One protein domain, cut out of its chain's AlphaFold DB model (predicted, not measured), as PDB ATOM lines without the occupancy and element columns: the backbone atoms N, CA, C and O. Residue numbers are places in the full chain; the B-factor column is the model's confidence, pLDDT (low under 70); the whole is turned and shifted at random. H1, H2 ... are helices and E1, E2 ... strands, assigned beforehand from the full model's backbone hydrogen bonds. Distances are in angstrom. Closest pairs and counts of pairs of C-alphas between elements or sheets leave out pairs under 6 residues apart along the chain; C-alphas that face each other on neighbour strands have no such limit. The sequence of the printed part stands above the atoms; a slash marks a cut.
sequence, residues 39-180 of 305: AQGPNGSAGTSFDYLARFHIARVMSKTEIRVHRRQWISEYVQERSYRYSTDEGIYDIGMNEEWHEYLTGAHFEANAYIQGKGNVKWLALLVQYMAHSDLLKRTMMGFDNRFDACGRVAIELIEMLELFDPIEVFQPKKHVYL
ATOM      1  N   ALA A  39      46.796 -60.406 -31.701       84.50
ATOM      2  CA  ALA A  39      45.444 -60.947 -31.738       84.50
ATOM      3  C   ALA A  39      45.013 -61.434 -33.137       84.50
ATOM      4  O   ALA A  39      43.950 -62.051 -33.247       84.50
ATOM      5  N   GLN A  40      45.801 -61.166 -34.197       73.25
ATOM      6  CA  GLN A  40      45.456 -61.449 -35.602       73.25
ATOM      7  C   GLN A  40      44.066 -60.890 -35.962       73.25
ATOM      8  O   GLN A  40      43.219 -61.574 -36.540       73.25
ATOM      9  N   GLY A  41      43.797 -59.652 -35.533       61.59
ATOM     10  CA  GLY A  41      42.541 -58.957 -35.808       61.59
ATOM     11  C   GLY A  41      42.385 -58.555 -37.281       61.59
ATOM     12  O   GLY A  41      43.369 -58.553 -38.030       61.59
ATOM     13  N   PRO A  42      41.163 -58.189 -37.714       56.31
ATOM     14  CA  PRO A  42      40.940 -57.694 -39.067       56.31
ATOM     15  C   PRO A  42      41.843 -56.481 -39.358       56.31
ATOM     16  O   PRO A  42      41.951 -55.555 -38.558       56.31
ATOM     17  N   ASN A  43      42.511 -56.511 -40.513       54.88
ATOM     18  CA  ASN A  43      43.246 -55.394 -41.123       54.88
ATOM     19  C   ASN A  43      44.445 -54.803 -40.347       54.88
ATOM     20  O   ASN A  43      44.917 -53.727 -40.707       54.88
ATOM     21  N   GLY A  44      44.989 -55.478 -39.328       61.66
ATOM     22  CA  GLY A  44      46.212 -55.011 -38.651       61.66
ATOM     23  C   GLY A  44      46.063 -53.665 -37.921       61.66
ATOM     24  O   GLY A  44      47.051 -52.954 -37.732       61.66
ATOM     25  N   SER A  45      44.842 -53.312 -37.499       75.00
ATOM     26  CA  SER A  45      44.499 -52.026 -36.867       75.00
ATOM     27  C   SER A  45      45.163 -51.791 -35.506       75.00
ATOM     28  O   SER A  45      45.315 -50.640 -35.100       75.00
ATOM     29  N   ALA A  46      45.632 -52.848 -34.831       89.44
ATOM     30  CA  ALA A  46      46.234 -52.774 -33.497       89.44
ATOM     31  C   ALA A  46      47.381 -51.753 -33.400       89.44
ATOM     32  O   ALA A  46      47.532 -51.111 -32.367       89.44
ATOM     33  N   GLY A  47      48.166 -51.563 -34.469       91.38
ATOM     34  CA  GLY A  47      49.229 -50.553 -34.507       91.38
ATOM     35  C   GLY A  47      48.709 -49.132 -34.325       91.38
ATOM     36  O   GLY A  47      49.039 -48.479 -33.340       91.38
ATOM     37  N   THR A  48      47.860 -48.675 -35.245       91.25
ATOM     38  CA  THR A  48      47.294 -47.320 -35.191       91.25
ATOM     39  C   THR A  48      46.362 -47.143 -33.988       91.25
ATOM     40  O   THR A  48      46.340 -46.085 -33.370       91.25
ATOM     41  N   SER A  49      45.618 -48.181 -33.591       94.75
ATOM     42  CA  SER A  49      44.785 -48.129 -32.383       94.75
ATOM     43  C   SER A  49      45.616 -47.971 -31.112       94.75
ATOM     44  O   SER A  49      45.245 -47.190 -30.236       94.75
ATOM     45  N   PHE A  50      46.746 -48.681 -31.009       96.38
ATOM     46  CA  PHE A  50      47.647 -48.523 -29.873       96.38
ATOM     47  C   PHE A  50      48.333 -47.165 -29.884       96.38
ATOM     48  O   PHE A  50      48.501 -46.581 -28.826       96.38
ATOM     49  N   ASP A  51      48.682 -46.635 -31.053       94.62
ATOM     50  CA  ASP A  51      49.222 -45.284 -31.186       94.62
ATOM     51  C   ASP A  51      48.263 -44.228 -30.592       94.62
ATOM     52  O   ASP A  51      48.659 -43.468 -29.706       94.62
ATOM     53  N   TYR A  52      46.971 -44.263 -30.943       95.25
ATOM     54  CA  TYR A  52      45.949 -43.429 -30.289       95.25
ATOM     55  C   TYR A  52      45.905 -43.640 -28.767       95.25
ATOM     56  O   TYR A  52      45.997 -42.681 -27.993       95.25
ATOM     57  N   LEU A  53      45.792 -44.895 -28.326       97.06
ATOM     58  CA  LEU A  53      45.653 -45.237 -26.909       97.06
ATOM     59  C   LEU A  53      46.878 -44.818 -26.079       97.06
ATOM     60  O   LEU A  53      46.726 -44.254 -24.995       97.06
ATOM     61  N   ALA A  54      48.085 -45.038 -26.601       97.62
ATOM     62  CA  ALA A  54      49.345 -44.666 -25.975       97.62
ATOM     63  C   ALA A  54      49.449 -43.149 -25.820       97.62
ATOM     64  O   ALA A  54      49.824 -42.672 -24.752       97.62
ATOM     65  N   ARG A  55      49.052 -42.369 -26.832       96.12
ATOM     66  CA  ARG A  55      49.060 -40.903 -26.741       96.12
ATOM     67  C   ARG A  55      48.037 -40.371 -25.736       96.12
ATOM     68  O   ARG A  55      48.357 -39.446 -24.987       96.12
ATOM     69  N   PHE A  56      46.848 -40.971 -25.646       96.75
ATOM     70  CA  PHE A  56      45.885 -40.639 -24.586       96.75
ATOM     71  C   PHE A  56      46.422 -40.983 -23.199       96.75
ATOM     72  O   PHE A  56      46.244 -40.217 -22.253       96.75
ATOM     73  N   HIS A  57      47.117 -42.110 -23.075       97.81
ATOM     74  CA  HIS A  57      47.749 -42.508 -21.827       97.81
ATOM     75  C   HIS A  57      48.894 -41.580 -21.426       97.81
ATOM     76  O   HIS A  57      48.934 -41.137 -20.280       97.81
ATOM     77  N   ILE A  58      49.748 -41.181 -22.371       97.88
ATOM     78  CA  ILE A  58      50.771 -40.154 -22.151       97.88
ATOM     79  C   ILE A  58      50.105 -38.864 -21.661       97.88
ATOM     80  O   ILE A  58      50.468 -38.374 -20.598       97.88
ATOM     81  N   ALA A  59      49.085 -38.348 -22.354       96.50
ATOM     82  CA  ALA A  59      48.376 -37.141 -21.921       96.50
ATOM     83  C   ALA A  59      47.794 -37.275 -20.500       96.50
ATOM     84  O   ALA A  59      47.954 -36.373 -19.676       96.50
ATOM     85  N   ARG A  60      47.172 -38.421 -20.183       96.69
ATOM     86  CA  ARG A  60      46.631 -38.725 -18.848       96.69
ATOM     87  C   ARG A  60      47.718 -38.670 -17.778       96.69
ATOM     88  O   ARG A  60      47.517 -38.044 -16.740       96.69
ATOM     89  N   VAL A  61      48.844 -39.343 -18.003       97.38
ATOM     90  CA  VAL A  61      49.936 -39.432 -17.024       97.38
ATOM     91  C   VAL A  61      50.609 -38.073 -16.852       97.38
ATOM     92  O   VAL A  61      50.745 -37.603 -15.724       97.38
ATOM     93  N   MET A  62      50.939 -37.395 -17.954       96.88
ATOM     94  CA  MET A  62      51.626 -36.102 -17.922       96.88
ATOM     95  C   MET A  62      50.770 -34.986 -17.314       96.88
ATOM     96  O   MET A  62      51.328 -34.091 -16.686       96.88
ATOM     97  N   SER A  63      49.432 -35.059 -17.395       94.31
ATOM     98  CA  SER A  63      48.538 -34.075 -16.751       94.31
ATOM     99  C   SER A  63      48.668 -34.003 -15.221       94.31
ATOM    100  O   SER A  63      48.169 -33.069 -14.600       94.31
ATOM    101  N   LYS A  64      49.346 -34.981 -14.608       94.75
ATOM    102  CA  LYS A  64      49.636 -35.046 -13.167       94.75
ATOM    103  C   LYS A  64      51.050 -34.575 -12.814       94.75
ATOM    104  O   LYS A  64      51.498 -34.784 -11.691       94.75
ATOM    105  N   THR A  65      51.765 -34.007 -13.776       96.12
ATOM    106  CA  THR A  65      53.163 -33.584 -13.649       96.12
ATOM    107  C   THR A  65      53.312 -32.120 -14.061       96.12
ATOM    108  O   THR A  65      52.369 -31.514 -14.563       96.12
ATOM    109  N   GLU A  66      54.506 -31.556 -13.893       96.38
ATOM    110  CA  GLU A  66      54.836 -30.206 -14.374       96.38
ATOM    111  C   GLU A  66      55.223 -30.172 -15.868       96.38
ATOM    112  O   GLU A  66      55.531 -29.112 -16.414       96.38
ATOM    113  N   ILE A  67      55.220 -31.323 -16.548       96.56
ATOM    114  CA  ILE A  67      55.596 -31.435 -17.957       96.56
ATOM    115  C   ILE A  67      54.515 -30.800 -18.828       96.56
ATOM    116  O   ILE A  67      53.331 -31.138 -18.746       96.56
ATOM    117  N   ARG A  68      54.930 -29.909 -19.728       94.06
ATOM    118  CA  ARG A  68      54.019 -29.251 -20.659       94.06
ATOM    119  C   ARG A  68      53.686 -30.187 -21.816       94.06
ATOM    120  O   ARG A  68      54.554 -30.527 -22.621       94.06
ATOM    121  N   VAL A  69      52.413 -30.558 -21.911       94.00
ATOM    122  CA  VAL A  69      51.877 -31.345 -23.024       94.00
ATOM    123  C   VAL A  69      51.324 -30.406 -24.087       94.00
ATOM    124  O   VAL A  69      50.407 -29.630 -23.829       94.00
ATOM    125  N   HIS A  70      51.868 -30.513 -25.289       91.88
ATOM    126  CA  HIS A  70      51.358 -29.878 -26.492       91.88
ATOM    127  C   HIS A  70      50.622 -30.931 -27.304       91.88
ATOM    128  O   HIS A  70      51.139 -32.024 -27.539       91.88
ATOM    129  N   ARG A  71      49.401 -30.620 -27.718       86.38
ATOM    130  CA  ARG A  71      48.560 -31.531 -28.485       86.38
ATOM    131  C   ARG A  71      47.931 -30.756 -29.625       86.38
ATOM    132  O   ARG A  71      47.431 -29.660 -29.415       86.38
ATOM    133  N   ARG A  72      47.878 -31.391 -30.790       81.81
ATOM    134  CA  ARG A  72      47.045 -30.963 -31.910       81.81
ATOM    135  C   ARG A  72      45.802 -31.819 -32.081       81.81
ATOM    136  O   ARG A  72      45.652 -32.873 -31.459       81.81
ATOM    137  N   GLN A  73      44.930 -31.340 -32.963       81.00
ATOM    138  CA  GLN A  73      43.811 -32.105 -33.489       81.00
ATOM    139  C   GLN A  73      44.302 -33.456 -34.040       81.00
ATOM    140  O   GLN A  73      45.305 -33.523 -34.761       81.00
ATOM    141  N   TRP A  74      43.613 -34.538 -33.690       82.44
ATOM    142  CA  TRP A  74      43.900 -35.865 -34.226       82.44
ATOM    143  C   TRP A  74      43.373 -36.028 -35.654       82.44
ATOM    144  O   TRP A  74      42.481 -35.309 -36.094       82.44
ATOM    145  N   ILE A  75      43.876 -37.034 -36.376       79.38
ATOM    146  CA  ILE A  75      43.389 -37.343 -37.728       79.38
ATOM    147  C   ILE A  75      41.889 -37.671 -37.716       79.38
ATOM    148  O   ILE A  75      41.161 -37.165 -38.562       79.38
ATOM    149  N   SER A  76      41.427 -38.453 -36.745       77.38
ATOM    150  CA  SER A  76      40.005 -38.779 -36.554       77.38
ATOM    151  C   SER A  76      39.127 -37.548 -36.308       77.38
ATOM    152  O   SER A  76      38.059 -37.450 -36.905       77.38
ATOM    153  N   GLU A  77      39.599 -36.570 -35.527       81.25
ATOM    154  CA  GLU A  77      38.878 -35.303 -35.301       81.25
ATOM    155  C   GLU A  77      38.757 -34.512 -36.611       81.25
ATOM    156  O   GLU A  77      37.682 -34.034 -36.967       81.25
ATOM    157  N   TYR A  78      39.848 -34.442 -37.378       78.31
ATOM    158  CA  TYR A  78      39.853 -33.797 -38.689       78.31
ATOM    159  C   TYR A  78      38.913 -34.486 -39.691       78.31
ATOM    160  O   TYR A  78      38.200 -33.816 -40.443       78.31
ATOM    161  N   VAL A  79      38.905 -35.826 -39.720       73.94
ATOM    162  CA  VAL A  79      38.000 -36.614 -40.572       73.94
ATOM    163  C   VAL A  79      36.549 -36.334 -40.188       73.94
ATOM    164  O   VAL A  79      35.747 -36.037 -41.069       73.94
ATOM    165  N   GLN A  80      36.225 -36.338 -38.894       75.62
ATOM    166  CA  GLN A  80      34.881 -36.042 -38.406       75.62
ATOM    167  C   GLN A  80      34.409 -34.639 -38.823       75.62
ATOM    168  O   GLN A  80      33.301 -34.493 -39.345       75.62
ATOM    169  N   GLU A  81      35.249 -33.613 -38.651       74.12
ATOM    170  CA  GLU A  81      34.919 -32.232 -39.029       74.12
ATOM    171  C   GLU A  81      34.708 -32.043 -40.533       74.12
ATOM    172  O   GLU A  81      33.876 -31.226 -40.940       74.12
ATOM    173  N   ARG A  82      35.474 -32.751 -41.375       68.19
ATOM    174  CA  ARG A  82      35.300 -32.691 -42.833       68.19
ATOM    175  C   ARG A  82      34.055 -33.444 -43.274       68.19
ATOM    176  O   ARG A  82      33.270 -32.873 -44.022       68.19
ATOM    177  N   SER A  83      33.855 -34.675 -42.807       63.28
ATOM    178  CA  SER A  83      32.685 -35.481 -43.175       63.28
ATOM    179  C   SER A  83      31.374 -34.766 -42.834       63.28
ATOM    180  O   SER A  83      30.447 -34.780 -43.638       63.28
ATOM    181  N   TYR A  84      31.321 -34.053 -41.701       56.66
ATOM    182  CA  TYR A  84      30.152 -33.250 -41.335       56.66
ATOM    183  C   TYR A  84      29.906 -32.082 -42.307       56.66
ATOM    184  O   TYR A  84      28.791 -31.930 -42.800       56.66
ATOM    185  N   ARG A  85      30.944 -31.308 -42.666       52.31
ATOM    186  CA  ARG A  85      30.822 -30.160 -43.594       52.31
ATOM    187  C   ARG A  85      30.357 -30.541 -45.003       52.31
ATOM    188  O   ARG A  85      29.655 -29.761 -45.633       52.31
ATOM    189  N   TYR A  86      30.730 -31.719 -45.504       50.22
ATOM    190  CA  TYR A  86      30.303 -32.165 -46.838       50.22
ATOM    191  C   TYR A  86      28.905 -32.794 -46.853       50.22
ATOM    192  O   TYR A  86      28.272 -32.823 -47.900       50.22
ATOM    193  N   SER A  87      28.385 -33.235 -45.703       51.50
ATOM    194  CA  SER A  87      27.000 -33.717 -45.607       51.50
ATOM    195  C   SER A  87      25.952 -32.600 -45.736       51.50
ATOM    196  O   SER A  87      24.803 -32.884 -46.066       51.50
ATOM    197  N   THR A  88      26.339 -31.337 -45.505       51.38
ATOM    198  CA  THR A  88      25.408 -30.199 -45.446       51.38
ATOM    199  C   THR A  88      25.382 -29.312 -46.691       51.38
ATOM    200  O   THR A  88      24.323 -28.755 -46.960       51.38
ATOM    201  N   ASP A  89      26.480 -29.181 -47.451       47.56
ATOM    202  CA  ASP A  89      26.573 -28.143 -48.500       47.56
ATOM    203  C   ASP A  89      26.745 -28.644 -49.944       47.56
ATOM    204  O   ASP A  89      26.240 -28.003 -50.863       47.56
ATOM    205  N   GLU A  90      27.394 -29.780 -50.208       43.72
ATOM    206  CA  GLU A  90      27.625 -30.233 -51.588       43.72
ATOM    207  C   GLU A  90      27.616 -31.759 -51.629       43.72
ATOM    208  O   GLU A  90      28.477 -32.391 -51.028       43.72
ATOM    209  N   GLY A  91      26.642 -32.354 -52.334       42.19
ATOM    210  CA  GLY A  91      26.420 -33.804 -52.471       42.19
ATOM    211  C   GLY A  91      27.523 -34.564 -53.220       42.19
ATOM    212  O   GLY A  91      27.248 -35.334 -54.138       42.19
ATOM    213  N   ILE A  92      28.779 -34.331 -52.858       39.72
ATOM    214  CA  ILE A  92      29.971 -34.865 -53.489       39.72
ATOM    215  C   ILE A  92      30.745 -35.615 -52.399       39.72
ATOM    216  O   ILE A  92      31.366 -35.025 -51.519       39.72
ATOM    217  N   TYR A  93      30.681 -36.943 -52.523       45.50
ATOM    218  CA  TYR A  93      31.200 -38.018 -51.668       45.50
ATOM    219  C   TYR A  93      30.251 -38.549 -50.581       45.50
ATOM    220  O   TYR A  93      30.313 -38.191 -49.409       45.50
ATOM    221  N   ASP A  94      29.480 -39.562 -50.982       48.91
ATOM    222  CA  ASP A  94      29.123 -40.710 -50.143       48.91
ATOM    223  C   ASP A  94      30.422 -41.437 -49.732       48.91
ATOM    224  O   ASP A  94      30.822 -42.444 -50.312       48.91
ATOM    225  N   ILE A  95      31.176 -40.861 -48.786       53.84
ATOM    226  CA  ILE A  95      32.446 -41.428 -48.284       53.84
ATOM    227  C   ILE A  95      32.211 -42.686 -47.423       53.84
ATOM    228  O   ILE A  95      33.129 -43.177 -46.768       53.84
ATOM    229  N   GLY A  96      30.976 -43.196 -47.381       56.62
ATOM    230  CA  GLY A  96      30.568 -44.344 -46.584       56.62
ATOM    231  C   GLY A  96      30.482 -44.076 -45.079       56.62
ATOM    232  O   GLY A  96      30.052 -44.968 -44.356       56.62
ATOM    233  N   MET A  97      30.856 -42.888 -44.585       66.44
ATOM    234  CA  MET A  97      30.609 -42.490 -43.192       66.44
ATOM    235  C   MET A  97      29.140 -42.096 -43.031       66.44
ATOM    236  O   MET A  97      28.742 -40.988 -43.379       66.44
ATOM    237  N   ASN A  98      28.344 -43.025 -42.509       73.19
ATOM    238  CA  ASN A  98      26.972 -42.771 -42.083       73.19
ATOM    239  C   ASN A  98      26.947 -42.023 -40.727       73.19
ATOM    240  O   ASN A  98      27.981 -41.786 -40.098       73.19
ATOM    241  N   GLU A  99      25.746 -41.659 -40.275       77.12
ATOM    242  CA  GLU A  99      25.506 -41.042 -38.960       77.12
ATOM    243  C   GLU A  99      26.103 -41.876 -37.810       77.12
ATOM    244  O   GLU A  99      26.723 -41.337 -36.898       77.12
ATOM    245  N   GLU A 100      26.048 -43.201 -37.930       82.12
ATOM    246  CA  GLU A 100      26.623 -44.163 -36.983       82.12
ATOM    247  C   GLU A 100      28.141 -43.968 -36.791       82.12
ATOM    248  O   GLU A 100      28.635 -43.918 -35.669       82.12
ATOM    249  N   TRP A 101      28.904 -43.766 -37.872       84.94
ATOM    250  CA  TRP A 101      30.339 -43.465 -37.787       84.94
ATOM    251  C   TRP A 101      30.623 -42.134 -37.098       84.94
ATOM    252  O   TRP A 101      31.627 -42.004 -36.391       84.94
ATOM    253  N   HIS A 102      29.757 -41.140 -37.295       82.38
ATOM    254  CA  HIS A 102      29.865 -39.878 -36.576       82.38
ATOM    255  C   HIS A 102      29.633 -40.081 -35.073       82.38
ATOM    256  O   HIS A 102      30.389 -39.540 -34.263       82.38
ATOM    257  N   GLU A 103      28.647 -40.894 -34.690       84.62
ATOM    258  CA  GLU A 103      28.405 -41.270 -33.294       84.62
ATOM    259  C   GLU A 103      29.581 -42.056 -32.701       84.62
ATOM    260  O   GLU A 103      30.033 -41.734 -31.600       84.62
ATOM    261  N   TYR A 104      30.150 -43.016 -33.440       89.50
ATOM    262  CA  TYR A 104      31.317 -43.784 -33.002       89.50
ATOM    263  C   TYR A 104      32.538 -42.903 -32.753       89.50
ATOM    264  O   TYR A 104      33.177 -43.031 -31.706       89.50
ATOM    265  N   LEU A 105      32.858 -41.981 -33.667       89.88
ATOM    266  CA  LEU A 105      33.973 -41.053 -33.467       89.88
ATOM    267  C   LEU A 105      33.686 -40.065 -32.333       89.88
ATOM    268  O   LEU A 105      34.550 -39.859 -31.483       89.88
ATOM    269  N   THR A 106      32.467 -39.525 -32.244       88.44
ATOM    270  CA  THR A 106      32.066 -38.648 -31.129       88.44
ATOM    271  C   THR A 106      32.230 -39.352 -29.785       88.44
ATOM    272  O   THR A 106      32.853 -38.808 -28.871       88.44
ATOM    273  N   GLY A 107      31.721 -40.581 -29.674       89.56
ATOM    274  CA  GLY A 107      31.867 -41.419 -28.490       89.56
ATOM    275  C   GLY A 107      33.333 -41.711 -28.176       89.56
ATOM    276  O   GLY A 107      33.748 -41.589 -27.024       89.56
ATOM    277  N   ALA A 108      34.148 -42.011 -29.192       92.25
ATOM    278  CA  ALA A 108      35.584 -42.230 -29.034       92.25
ATOM    279  C   ALA A 108      36.309 -40.995 -28.484       92.25
ATOM    280  O   ALA A 108      37.086 -41.115 -27.535       92.25
ATOM    281  N   HIS A 109      36.026 -39.804 -29.016       91.94
ATOM    282  CA  HIS A 109      36.601 -38.550 -28.526       91.94
ATOM    283  C   HIS A 109      36.136 -38.218 -27.105       91.94
ATOM    284  O   HIS A 109      36.946 -37.795 -26.272       91.94
ATOM    285  N   PHE A 110      34.855 -38.440 -26.799       92.75
ATOM    286  CA  PHE A 110      34.311 -38.259 -25.455       92.75
ATOM    287  C   PHE A 110      35.018 -39.167 -24.441       92.75
ATOM    288  O   PHE A 110      35.528 -38.686 -23.427       92.75
ATOM    289  N   GLU A 111      35.125 -40.461 -24.739       95.50
ATOM    290  CA  GLU A 111      35.763 -41.444 -23.861       95.50
ATOM    291  C   GLU A 111      37.269 -41.231 -23.734       95.50
ATOM    292  O   GLU A 111      37.821 -41.379 -22.642       95.50
ATOM    293  N   ALA A 112      37.949 -40.813 -24.806       95.00
ATOM    294  CA  ALA A 112      39.357 -40.436 -24.753       95.00
ATOM    295  C   ALA A 112      39.577 -39.258 -23.792       95.00
ATOM    296  O   ALA A 112      40.445 -39.320 -22.918       95.00
ATOM    297  N   ASN A 113      38.751 -38.212 -23.886       93.88
ATOM    298  CA  ASN A 113      38.816 -37.064 -22.980       93.88
ATOM    299  C   ASN A 113      38.474 -37.459 -21.534       93.88
ATOM    300  O   ASN A 113      39.194 -37.078 -20.608       93.88
ATOM    301  N   ALA A 114      37.430 -38.268 -21.324       96.00
ATOM    302  CA  ALA A 114      37.083 -38.790 -20.005       96.00
ATOM    303  C   ALA A 114      38.234 -39.617 -19.413       96.00
ATOM    304  O   ALA A 114      38.569 -39.477 -18.233       96.00
ATOM    305  N   TYR A 115      38.888 -40.452 -20.222       96.62
ATOM    306  CA  TYR A 115      40.049 -41.237 -19.818       96.62
ATOM    307  C   TYR A 115      41.241 -40.355 -19.446       96.62
ATOM    308  O   TYR A 115      41.829 -40.575 -18.384       96.62
ATOM    309  N   ILE A 116      41.570 -39.339 -20.249       95.38
ATOM    310  CA  ILE A 116      42.642 -38.375 -19.950       95.38
ATOM    311  C   ILE A 116      42.384 -37.674 -18.609       95.38
ATOM    312  O   ILE A 116      43.298 -37.532 -17.803       95.38
ATOM    313  N   GLN A 117      41.126 -37.341 -18.310       95.44
ATOM    314  CA  GLN A 117      40.705 -36.721 -17.045       95.44
ATOM    315  C   GLN A 117      40.593 -37.696 -15.859       95.44
ATOM    316  O   GLN A 117      40.156 -37.308 -14.775       95.44
ATOM    317  N   GLY A 118      40.944 -38.971 -16.035       94.62
ATOM    318  CA  GLY A 118      40.896 -39.963 -14.961       94.62
ATOM    319  C   GLY A 118      39.543 -40.650 -14.747       94.62
ATOM    320  O   GLY A 118      39.439 -41.454 -13.827       94.62
ATOM    321  N   LYS A 119      38.533 -40.375 -15.582       93.31
ATOM    322  CA  LYS A 119      37.135 -40.828 -15.416       93.31
ATOM    323  C   LYS A 119      36.688 -41.911 -16.409       93.31
ATOM    324  O   LYS A 119      35.659 -42.535 -16.185       93.31
ATOM    325  N   GLY A 120      37.425 -42.110 -17.500       89.81
ATOM    326  CA  GLY A 120      37.029 -43.006 -18.596       89.81
ATOM    327  C   GLY A 120      37.265 -44.494 -18.325       89.81
ATOM    328  O   GLY A 120      38.114 -44.873 -17.510       89.81
ATOM    329  N   ASN A 121      36.544 -45.339 -19.064       93.75
ATOM    330  CA  ASN A 121      36.672 -46.794 -19.009       93.75
ATOM    331  C   ASN A 121      37.658 -47.289 -20.077       93.75
ATOM    332  O   ASN A 121      37.355 -47.276 -21.268       93.75
ATOM    333  N   VAL A 122      38.823 -47.786 -19.654       95.69
ATOM    334  CA  VAL A 122      39.878 -48.239 -20.580       95.69
ATOM    335  C   VAL A 122      39.429 -49.375 -21.504       95.69
ATOM    336  O   VAL A 122      39.849 -49.415 -22.655       95.69
ATOM    337  N   LYS A 123      38.540 -50.267 -21.043       95.81
ATOM    338  CA  LYS A 123      38.028 -51.372 -21.870       95.81
ATOM    339  C   LYS A 123      37.175 -50.852 -23.017       95.81
ATOM    340  O   LYS A 123      37.277 -51.340 -24.137       95.81
ATOM    341  N   TRP A 124      36.352 -49.851 -22.719       94.94
ATOM    342  CA  TRP A 124      35.499 -49.206 -23.706       94.94
ATOM    343  C   TRP A 124      36.322 -48.349 -24.670       94.94
ATOM    344  O   TRP A 124      36.192 -48.483 -25.884       94.94
ATOM    345  N   LEU A 125      37.275 -47.576 -24.144       96.12
ATOM    346  CA  LEU A 125      38.206 -46.803 -24.961       96.12
ATOM    347  C   LEU A 125      39.009 -47.694 -25.920       96.12
ATOM    348  O   LEU A 125      39.150 -47.340 -27.084       96.12
ATOM    349  N   ALA A 126      39.487 -48.861 -25.475       96.44
ATOM    350  CA  ALA A 126      40.234 -49.807 -26.311       96.44
ATOM    351  C   ALA A 126      39.416 -50.372 -27.492       96.44
ATOM    352  O   ALA A 126      39.989 -50.754 -28.514       96.44
ATOM    353  N   LEU A 127      38.084 -50.421 -27.385       95.19
ATOM    354  CA  LEU A 127      37.212 -50.704 -28.528       95.19
ATOM    355  C   LEU A 127      37.098 -49.471 -29.427       95.19
ATOM    356  O   LEU A 127      37.330 -49.557 -30.630       95.19
ATOM    357  N   LEU A 128      36.824 -48.305 -28.840       94.62
ATOM    358  CA  LEU A 128      36.543 -47.080 -29.584       94.62
ATOM    359  C   LEU A 128      37.732 -46.544 -30.400       94.62
ATOM    360  O   LEU A 128      37.549 -46.087 -31.529       94.62
ATOM    361  N   VAL A 129      38.965 -46.670 -29.897       94.94
ATOM    362  CA  VAL A 129      40.176 -46.283 -30.653       94.94
ATOM    363  C   VAL A 129      40.386 -47.107 -31.924       94.94
ATOM    364  O   VAL A 129      41.168 -46.716 -32.791       94.94
ATOM    365  N   GLN A 130      39.691 -48.239 -32.078       94.31
ATOM    366  CA  GLN A 130      39.714 -49.011 -33.318       94.31
ATOM    367  C   GLN A 130      38.951 -48.300 -34.437       94.31
ATOM    368  O   GLN A 130      39.453 -48.256 -35.557       94.31
ATOM    369  N   TYR A 131      37.823 -47.647 -34.137       92.25
ATOM    370  CA  TYR A 131      37.121 -46.807 -35.113       92.25
ATOM    371  C   TYR A 131      37.948 -45.570 -35.482       92.25
ATOM    372  O   TYR A 131      38.056 -45.237 -36.662       92.25
ATOM    373  N   MET A 132      38.618 -44.940 -34.508       92.44
ATOM    374  CA  MET A 132      39.535 -43.821 -34.781       92.44
ATOM    375  C   MET A 132      40.651 -44.251 -35.742       92.44
ATOM    376  O   MET A 132      40.866 -43.623 -36.776       92.44
ATOM    377  N   ALA A 133      41.304 -45.376 -35.447       91.38
ATOM    378  CA  ALA A 133      42.349 -45.955 -36.284       91.38
ATOM    379  C   ALA A 133      41.865 -46.387 -37.674       91.38
ATOM    380  O   ALA A 133      42.627 -46.320 -38.636       91.38
ATOM    381  N   HIS A 134      40.619 -46.840 -37.800       89.50
ATOM    382  CA  HIS A 134      40.048 -47.212 -39.091       89.50
ATOM    383  C   HIS A 134      39.686 -45.982 -39.930       89.50
ATOM    384  O   HIS A 134      39.923 -45.966 -41.137       89.50
ATOM    385  N   SER A 135      39.211 -44.906 -39.293       87.06
ATOM    386  CA  SER A 135      38.919 -43.630 -39.964       87.06
ATOM    387  C   SER A 135      40.165 -42.979 -40.582       87.06
ATOM    388  O   SER A 135      40.072 -42.327 -41.622       87.06
ATOM    389  N   ASP A 136      41.357 -43.234 -40.029       84.44
ATOM    390  CA  ASP A 136      42.638 -42.797 -40.602       84.44
ATOM    391  C   ASP A 136      42.831 -43.284 -42.056       84.44
ATOM    392  O   ASP A 136      43.503 -42.610 -42.841       84.44
ATOM    393  N   LEU A 137      42.240 -44.425 -42.448       79.75
ATOM    394  CA  LEU A 137      42.323 -44.957 -43.818       79.75
ATOM    395  C   LEU A 137      41.693 -44.008 -44.848       79.75
ATOM    396  O   LEU A 137      42.201 -43.896 -45.967       79.75
ATOM    397  N   LEU A 138      40.657 -43.254 -44.459       76.94
ATOM    398  CA  LEU A 138      40.051 -42.230 -45.313       76.94
ATOM    399  C   LEU A 138      41.058 -41.130 -45.664       76.94
ATOM    400  O   LEU A 138      41.122 -40.702 -46.812       76.94
ATOM    401  N   LYS A 139      41.897 -40.716 -44.705       72.69
ATOM    402  CA  LYS A 139      42.930 -39.692 -44.931       72.69
ATOM    403  C   LYS A 139      44.171 -40.255 -45.631       72.69
ATOM    404  O   LYS A 139      44.764 -39.576 -46.465       72.69
ATOM    405  N   ARG A 140      44.605 -41.465 -45.267       68.25
ATOM    406  CA  ARG A 140      45.912 -42.011 -45.686       68.25
ATOM    407  C   ARG A 140      45.907 -42.604 -47.088       68.25
ATOM    408  O   ARG A 140      46.912 -42.497 -47.790       68.25
ATOM    409  N   THR A 141      44.824 -43.268 -47.474       66.50
ATOM    410  CA  THR A 141      44.786 -44.049 -48.717       66.50
ATOM    411  C   THR A 141      43.528 -43.815 -49.538       66.50
ATOM    412  O   THR A 141      43.550 -44.141 -50.721       66.50
ATOM    413  N   MET A 142      42.441 -43.307 -48.940       63.62
ATOM    414  CA  MET A 142      41.085 -43.292 -49.524       63.62
ATOM    415  C   MET A 142      40.588 -44.683 -49.983       63.62
ATOM    416  O   MET A 142      39.520 -44.808 -50.570       63.62
ATOM    417  N   MET A 143      41.353 -45.743 -49.707       62.34
ATOM    418  CA  MET A 143      41.099 -47.134 -50.065       62.34
ATOM    419  C   MET A 143      41.269 -47.989 -48.811       62.34
ATOM    420  O   MET A 143      42.221 -47.792 -48.056       62.34
ATOM    421  N   GLY A 144      40.381 -48.961 -48.609       73.25
ATOM    422  CA  GLY A 144      40.432 -49.882 -47.467       73.25
ATOM    423  C   GLY A 144      39.623 -49.442 -46.244       73.25
ATOM    424  O   GLY A 144      39.515 -50.220 -45.301       73.25
ATOM    425  N   PHE A 145      39.017 -48.251 -46.268       82.44
ATOM    426  CA  PHE A 145      37.954 -47.927 -45.321       82.44
ATOM    427  C   PHE A 145      36.739 -48.818 -45.609       82.44
ATOM    428  O   PHE A 145      36.177 -48.791 -46.701       82.44
ATOM    429  N   ASP A 146      36.375 -49.632 -44.627       83.38
ATOM    430  CA  ASP A 146      35.147 -50.424 -44.595       83.38
ATOM    431  C   ASP A 146      34.152 -49.761 -43.643       83.38
ATOM    432  O   ASP A 146      34.386 -49.719 -42.436       83.38
ATOM    433  N   ASN A 147      33.046 -49.246 -44.173       82.06
ATOM    434  CA  ASN A 147      32.007 -48.624 -43.359       82.06
ATOM    435  C   ASN A 147      31.220 -49.624 -42.497       82.06
ATOM    436  O   ASN A 147      30.453 -49.202 -41.640       82.06
ATOM    437  N   ARG A 148      31.427 -50.929 -42.688       85.62
ATOM    438  CA  ARG A 148      30.879 -51.997 -41.839       85.62
ATOM    439  C   ARG A 148      31.915 -52.537 -40.854       85.62
ATOM    440  O   ARG A 148      31.724 -53.617 -40.298       85.62
ATOM    441  N   PHE A 149      33.042 -51.841 -40.696       88.31
ATOM    442  CA  PHE A 149      34.049 -52.215 -39.718       88.31
ATOM    443  C   PHE A 149      33.446 -52.228 -38.316       88.31
ATOM    444  O   PHE A 149      32.736 -51.305 -37.925       88.31
ATOM    445  N   ASP A 150      33.797 -53.261 -37.561       89.81
ATOM    446  CA  ASP A 150      33.393 -53.427 -36.177       89.81
ATOM    447  C   ASP A 150      34.624 -53.666 -35.300       89.81
ATOM    448  O   ASP A 150      35.570 -54.367 -35.689       89.81
ATOM    449  N   ALA A 151      34.622 -53.066 -34.112       91.69
ATOM    450  CA  ALA A 151      35.731 -53.183 -33.185       91.69
ATOM    451  C   ALA A 151      35.836 -54.618 -32.654       91.69
ATOM    452  O   ALA A 151      34.872 -55.246 -32.222       91.69
ATOM    453  N   CYS A 152      37.053 -55.157 -32.628       92.44
ATOM    454  CA  CYS A 152      37.289 -56.523 -32.189       92.44
ATOM    455  C   CYS A 152      37.658 -56.561 -30.703       92.44
ATOM    456  O   CYS A 152      38.663 -55.981 -30.282       92.44
ATOM    457  N   GLY A 153      36.916 -57.343 -29.912       93.81
ATOM    458  CA  GLY A 153      37.220 -57.557 -28.492       93.81
ATOM    459  C   GLY A 153      38.604 -58.168 -28.235       93.81
ATOM    460  O   GLY A 153      39.260 -57.802 -27.265       93.81
ATOM    461  N   ARG A 154      39.105 -59.042 -29.125       94.00
ATOM    462  CA  ARG A 154      40.468 -59.598 -29.000       94.00
ATOM    463  C   ARG A 154      41.547 -58.535 -29.206       94.00
ATOM    464  O   ARG A 154      42.532 -58.537 -28.480       94.00
ATOM    465  N   VAL A 155      41.339 -57.622 -30.157       94.25
ATOM    466  CA  VAL A 155      42.236 -56.474 -30.358       94.25
ATOM    467  C   VAL A 155      42.161 -55.542 -29.151       94.25
ATOM    468  O   VAL A 155      43.194 -55.113 -28.666       94.25
ATOM    469  N   ALA A 156      40.973 -55.293 -28.590       95.69
ATOM    470  CA  ALA A 156      40.846 -54.479 -27.382       95.69
ATOM    471  C   ALA A 156      41.627 -55.068 -26.192       95.69
ATOM    472  O   ALA A 156      42.294 -54.322 -25.484       95.69
ATOM    473  N   ILE A 157      41.596 -56.394 -26.002       95.81
ATOM    474  CA  ILE A 157      42.411 -57.075 -24.982       95.81
ATOM    475  C   ILE A 157      43.904 -56.850 -25.246       95.81
ATOM    476  O   ILE A 157      44.607 -56.416 -24.342       95.81
ATOM    477  N   GLU A 158      44.369 -57.052 -26.483       96.12
ATOM    478  CA  GLU A 158      45.770 -56.815 -26.863       96.12
ATOM    479  C   GLU A 158      46.221 -55.373 -26.563       96.12
ATOM    480  O   GLU A 158      47.306 -55.139 -26.030       96.12
ATOM    481  N   LEU A 159      45.376 -54.391 -26.888       97.56
ATOM    482  CA  LEU A 159      45.646 -52.977 -26.636       97.56
ATOM    483  C   LEU A 159      45.781 -52.681 -25.139       97.56
ATOM    484  O   LEU A 159      46.669 -51.925 -24.750       97.56
ATOM    485  N   ILE A 160      44.923 -53.280 -24.310       97.88
ATOM    486  CA  ILE A 160      44.968 -53.135 -22.851       97.88
ATOM    487  C   ILE A 160      46.229 -53.790 -22.290       97.88
ATOM    488  O   ILE A 160      46.923 -53.149 -21.510       97.88
ATOM    489  N   GLU A 161      46.578 -55.001 -22.730       97.94
ATOM    490  CA  GLU A 161      47.804 -55.688 -22.298       97.94
ATOM    491  C   GLU A 161      49.062 -54.866 -22.631       97.94
ATOM    492  O   GLU A 161      49.952 -54.723 -21.794       97.94
ATOM    493  N   MET A 162      49.139 -54.260 -23.825       98.19
ATOM    494  CA  MET A 162      50.248 -53.351 -24.162       98.19
ATOM    495  C   MET A 162      50.242 -52.076 -23.308       98.19
ATOM    496  O   MET A 162      51.311 -51.556 -22.986       98.19
ATOM    497  N   LEU A 163      49.062 -51.560 -22.955       98.12
ATOM    498  CA  LEU A 163      48.920 -50.359 -22.135       98.12
ATOM    499  C   LEU A 163      49.325 -50.604 -20.677       98.12
ATOM    500  O   LEU A 163      49.967 -49.752 -20.079       98.12
ATOM    501  N   GLU A 164      48.978 -51.762 -20.115       97.81
ATOM    502  CA  GLU A 164      49.324 -52.156 -18.743       97.81
ATOM    503  C   GLU A 164      50.839 -52.284 -18.532       97.81
ATOM    504  O   GLU A 164      51.330 -52.061 -17.428       97.81
ATOM    505  N   LEU A 165      51.586 -52.602 -19.592       97.25
ATOM    506  CA  LEU A 165      53.050 -52.629 -19.570       97.25
ATOM    507  C   LEU A 165      53.680 -51.236 -19.722       97.25
ATOM    508  O   LEU A 165      54.852 -51.053 -19.393       97.25
ATOM    509  N   PHE A 166      52.944 -50.274 -20.274       98.12
ATOM    510  CA  PHE A 166      53.495 -49.011 -20.742       98.12
ATOM    511  C   PHE A 166      53.373 -47.906 -19.688       98.12
ATOM    512  O   PHE A 166      52.349 -47.236 -19.598       98.12
ATOM    513  N   ASP A 167      54.459 -47.653 -18.954       97.81
ATOM    514  CA  ASP A 167      54.604 -46.441 -18.144       97.81
ATOM    515  C   ASP A 167      55.419 -45.379 -18.910       97.81
ATOM    516  O   ASP A 167      56.637 -45.516 -19.056       97.81
ATOM    517  N   PRO A 168      54.802 -44.286 -19.397       97.62
ATOM    518  CA  PRO A 168      55.517 -43.275 -20.167       97.62
ATOM    519  C   PRO A 168      56.557 -42.494 -19.347       97.62
ATOM    520  O   PRO A 168      57.492 -41.952 -19.940       97.62
ATOM    521  N   ILE A 169      56.439 -42.428 -18.015       97.69
ATOM    522  CA  ILE A 169      57.437 -41.775 -17.156       97.69
ATOM    523  C   ILE A 169      58.690 -42.641 -17.072       97.69
ATOM    524  O   ILE A 169      59.788 -42.135 -17.302       97.69
ATOM    525  N   GLU A 170      58.542 -43.939 -16.809       97.31
ATOM    526  CA  GLU A 170      59.687 -44.855 -16.737       97.31
ATOM    527  C   GLU A 170      60.335 -45.073 -18.107       97.31
ATOM    528  O   GLU A 170      61.564 -45.045 -18.238       97.31
ATOM    529  N   VAL A 171      59.507 -45.262 -19.139       97.00
ATOM    530  CA  VAL A 171      59.958 -45.604 -20.492       97.00
ATOM    531  C   VAL A 171      60.643 -44.418 -21.160       97.00
ATOM    532  O   VAL A 171      61.712 -44.584 -21.754       97.00
ATOM    533  N   PHE A 172      60.046 -43.225 -21.087       97.38
ATOM    534  CA  PHE A 172      60.575 -42.063 -21.793       97.38
ATOM    535  C   PHE A 172      61.375 -41.127 -20.902       97.38
ATOM    536  O   PHE A 172      62.311 -40.521 -21.411       97.38
ATOM    537  N   GLN A 173      61.089 -41.017 -19.606       97.31
ATOM    538  CA  GLN A 173      61.743 -40.055 -18.705       97.31
ATOM    539  C   GLN A 173      61.668 -38.599 -19.224       97.31
ATOM    540  O   GLN A 173      62.705 -37.947 -19.389       97.31
ATOM    541  N   PRO A 174      60.460 -38.096 -19.551       97.38
ATOM    542  CA  PRO A 174      60.258 -36.719 -20.002       97.38
ATOM    543  C   PRO A 174      60.663 -35.701 -18.929       97.38
ATOM    544  O   PRO A 174      60.494 -35.952 -17.735       97.38
ATOM    545  N   LYS A 175      61.165 -34.536 -19.351       96.62
ATOM    546  CA  LYS A 175      61.628 -33.476 -18.440       96.62
ATOM    547  C   LYS A 175      60.860 -32.169 -18.566       96.62
ATOM    548  O   LYS A 175      60.642 -31.513 -17.553       96.62
ATOM    549  N   LYS A 176      60.509 -31.744 -19.782       95.19
ATOM    550  CA  LYS A 176      59.935 -30.411 -20.028       95.19
ATOM    551  C   LYS A 176      58.739 -30.444 -20.961       95.19
ATOM    552  O   LYS A 176      57.693 -29.895 -20.617       95.19
ATOM    553  N   HIS A 177      58.899 -31.054 -22.131       94.81
ATOM    554  CA  HIS A 177      57.926 -30.946 -23.211       94.81
ATOM    555  C   HIS A 177      57.571 -32.306 -23.789       94.81
ATOM    556  O   HIS A 177      58.434 -33.142 -24.048       94.81
ATOM    557  N   VAL A 178      56.279 -32.497 -24.031       96.38
ATOM    558  CA  VAL A 178      55.738 -33.640 -24.763       96.38
ATOM    559  C   VAL A 178      54.848 -33.094 -25.865       96.38
ATOM    560  O   VAL A 178      53.839 -32.458 -25.578       96.38
ATOM    561  N   TYR A 179      55.208 -33.345 -27.115       95.19
ATOM    562  CA  TYR A 179      54.437 -32.961 -28.288       95.19
ATOM    563  C   TYR A 179      53.751 -34.199 -28.859       95.19
ATOM    564  O   TYR A 179      54.401 -35.108 -29.379       95.19
ATOM    565  N   LEU A 180      52.427 -34.234 -28.745       93.81
ATOM    566  CA  LEU A 180      51.578 -35.293 -29.271       93.81
ATOM    567  C   LEU A 180      51.093 -34.911 -30.670       93.81
ATOM    568  O   LEU A 180      50.452 -33.871 -30.830       93.81
TER     569      LEU A 180
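Overview. This is residues 39 to 180 of the 305 residues of an uncharacterized protein of Robiginitomaculum sp (UniProt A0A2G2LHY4). Two crossed helices, H1 and H4, make the core, and H3 and H5, apart from each other, each pack on both. H2 runs outward from H3 and H4 at one end of the long axis; at the other end lie H6 and a small two-stranded sheet, E1 and E2, near H1. The printed part has 142 residues with six named helices and two named strands, in the order H1 E1 H2 H3 H4 H5 H6 E2; the strands are parallel and the class is mostly helix. It is compact, with a radius of gyration of the C-alphas of 15.8 A and spans of 49 by 33 by 27 A.

Along the chain. H1, residues 46 to 62, begins at C-alpha 46 (46.234, -52.774, -33.497) and is 23.4 A long. E1 is residues 68 to 71. H2, residues 75 to 89, is 22.0 A long, and H3, residues 99 to 116, is 25.7 A. H4, residues 122 to 140, is the longest helix, 26.6 A. H5, residues 153 to 165, is 18.8 A long. H6 is residues 168 to 172, and E2, residues 177 to 180, ends at C-alpha 180 (51.578, -35.293, -29.271).

Arrangement. H1 and H4 are the hubs, touching four helices each. They touch each other at a steep tilt of 60 degrees, opposite ways, with Ser 49 and Ala 133 closest, C-alphas 5.1 A apart. H3 touches H4 at 55 degrees, a steep tilt; the closest C-alphas, of Ala 108 and Leu 128, are 5.0 A apart. With residues 112 to 116 alone H3 touches H1, C-alphas 60 and 116 being closest at 4.2 A. H5 touches H1, closest C-alphas 50 and 159 at 5.9 A, and stands about perpendicular to H4, at 75 degrees, closest C-alphas 126 and 156 at 4.8 A. H2 and H3 form a helical hairpin, only just steep at 35.0 degrees, closest C-alphas 80 and 102 at 6.6 A. H2 also touches H4, closest C-alphas 76 and 132 at 5.4 A. H6 touches H1, closest C-alphas 58 and 168 at 6.0 A. E1 and E2 are parallel neighbours, N 70 to O 178 being 2.8 A and N 178 to O 68 3.0 A; with H2 to H6 between, they form a strand-helix-strand unit, two parallel neighbour strands joined through helices. Every O i to N i+4 pair is within hydrogen-bond range in H1, H3, H5 and H6, but 9 of 11 in H2 and 10 of 15 in H4.

Size, cuts and confidence. The farthest C-alphas, of Gly 91 and Glu 170, are 50.1 A apart. The printed part has no cut. The link from H4 to H5, residues 141 to 152, is long. Mean pLDDT of the printed part is 85.0; residues 41 to 44, 82 to 97 and 140 to 143 are under 70.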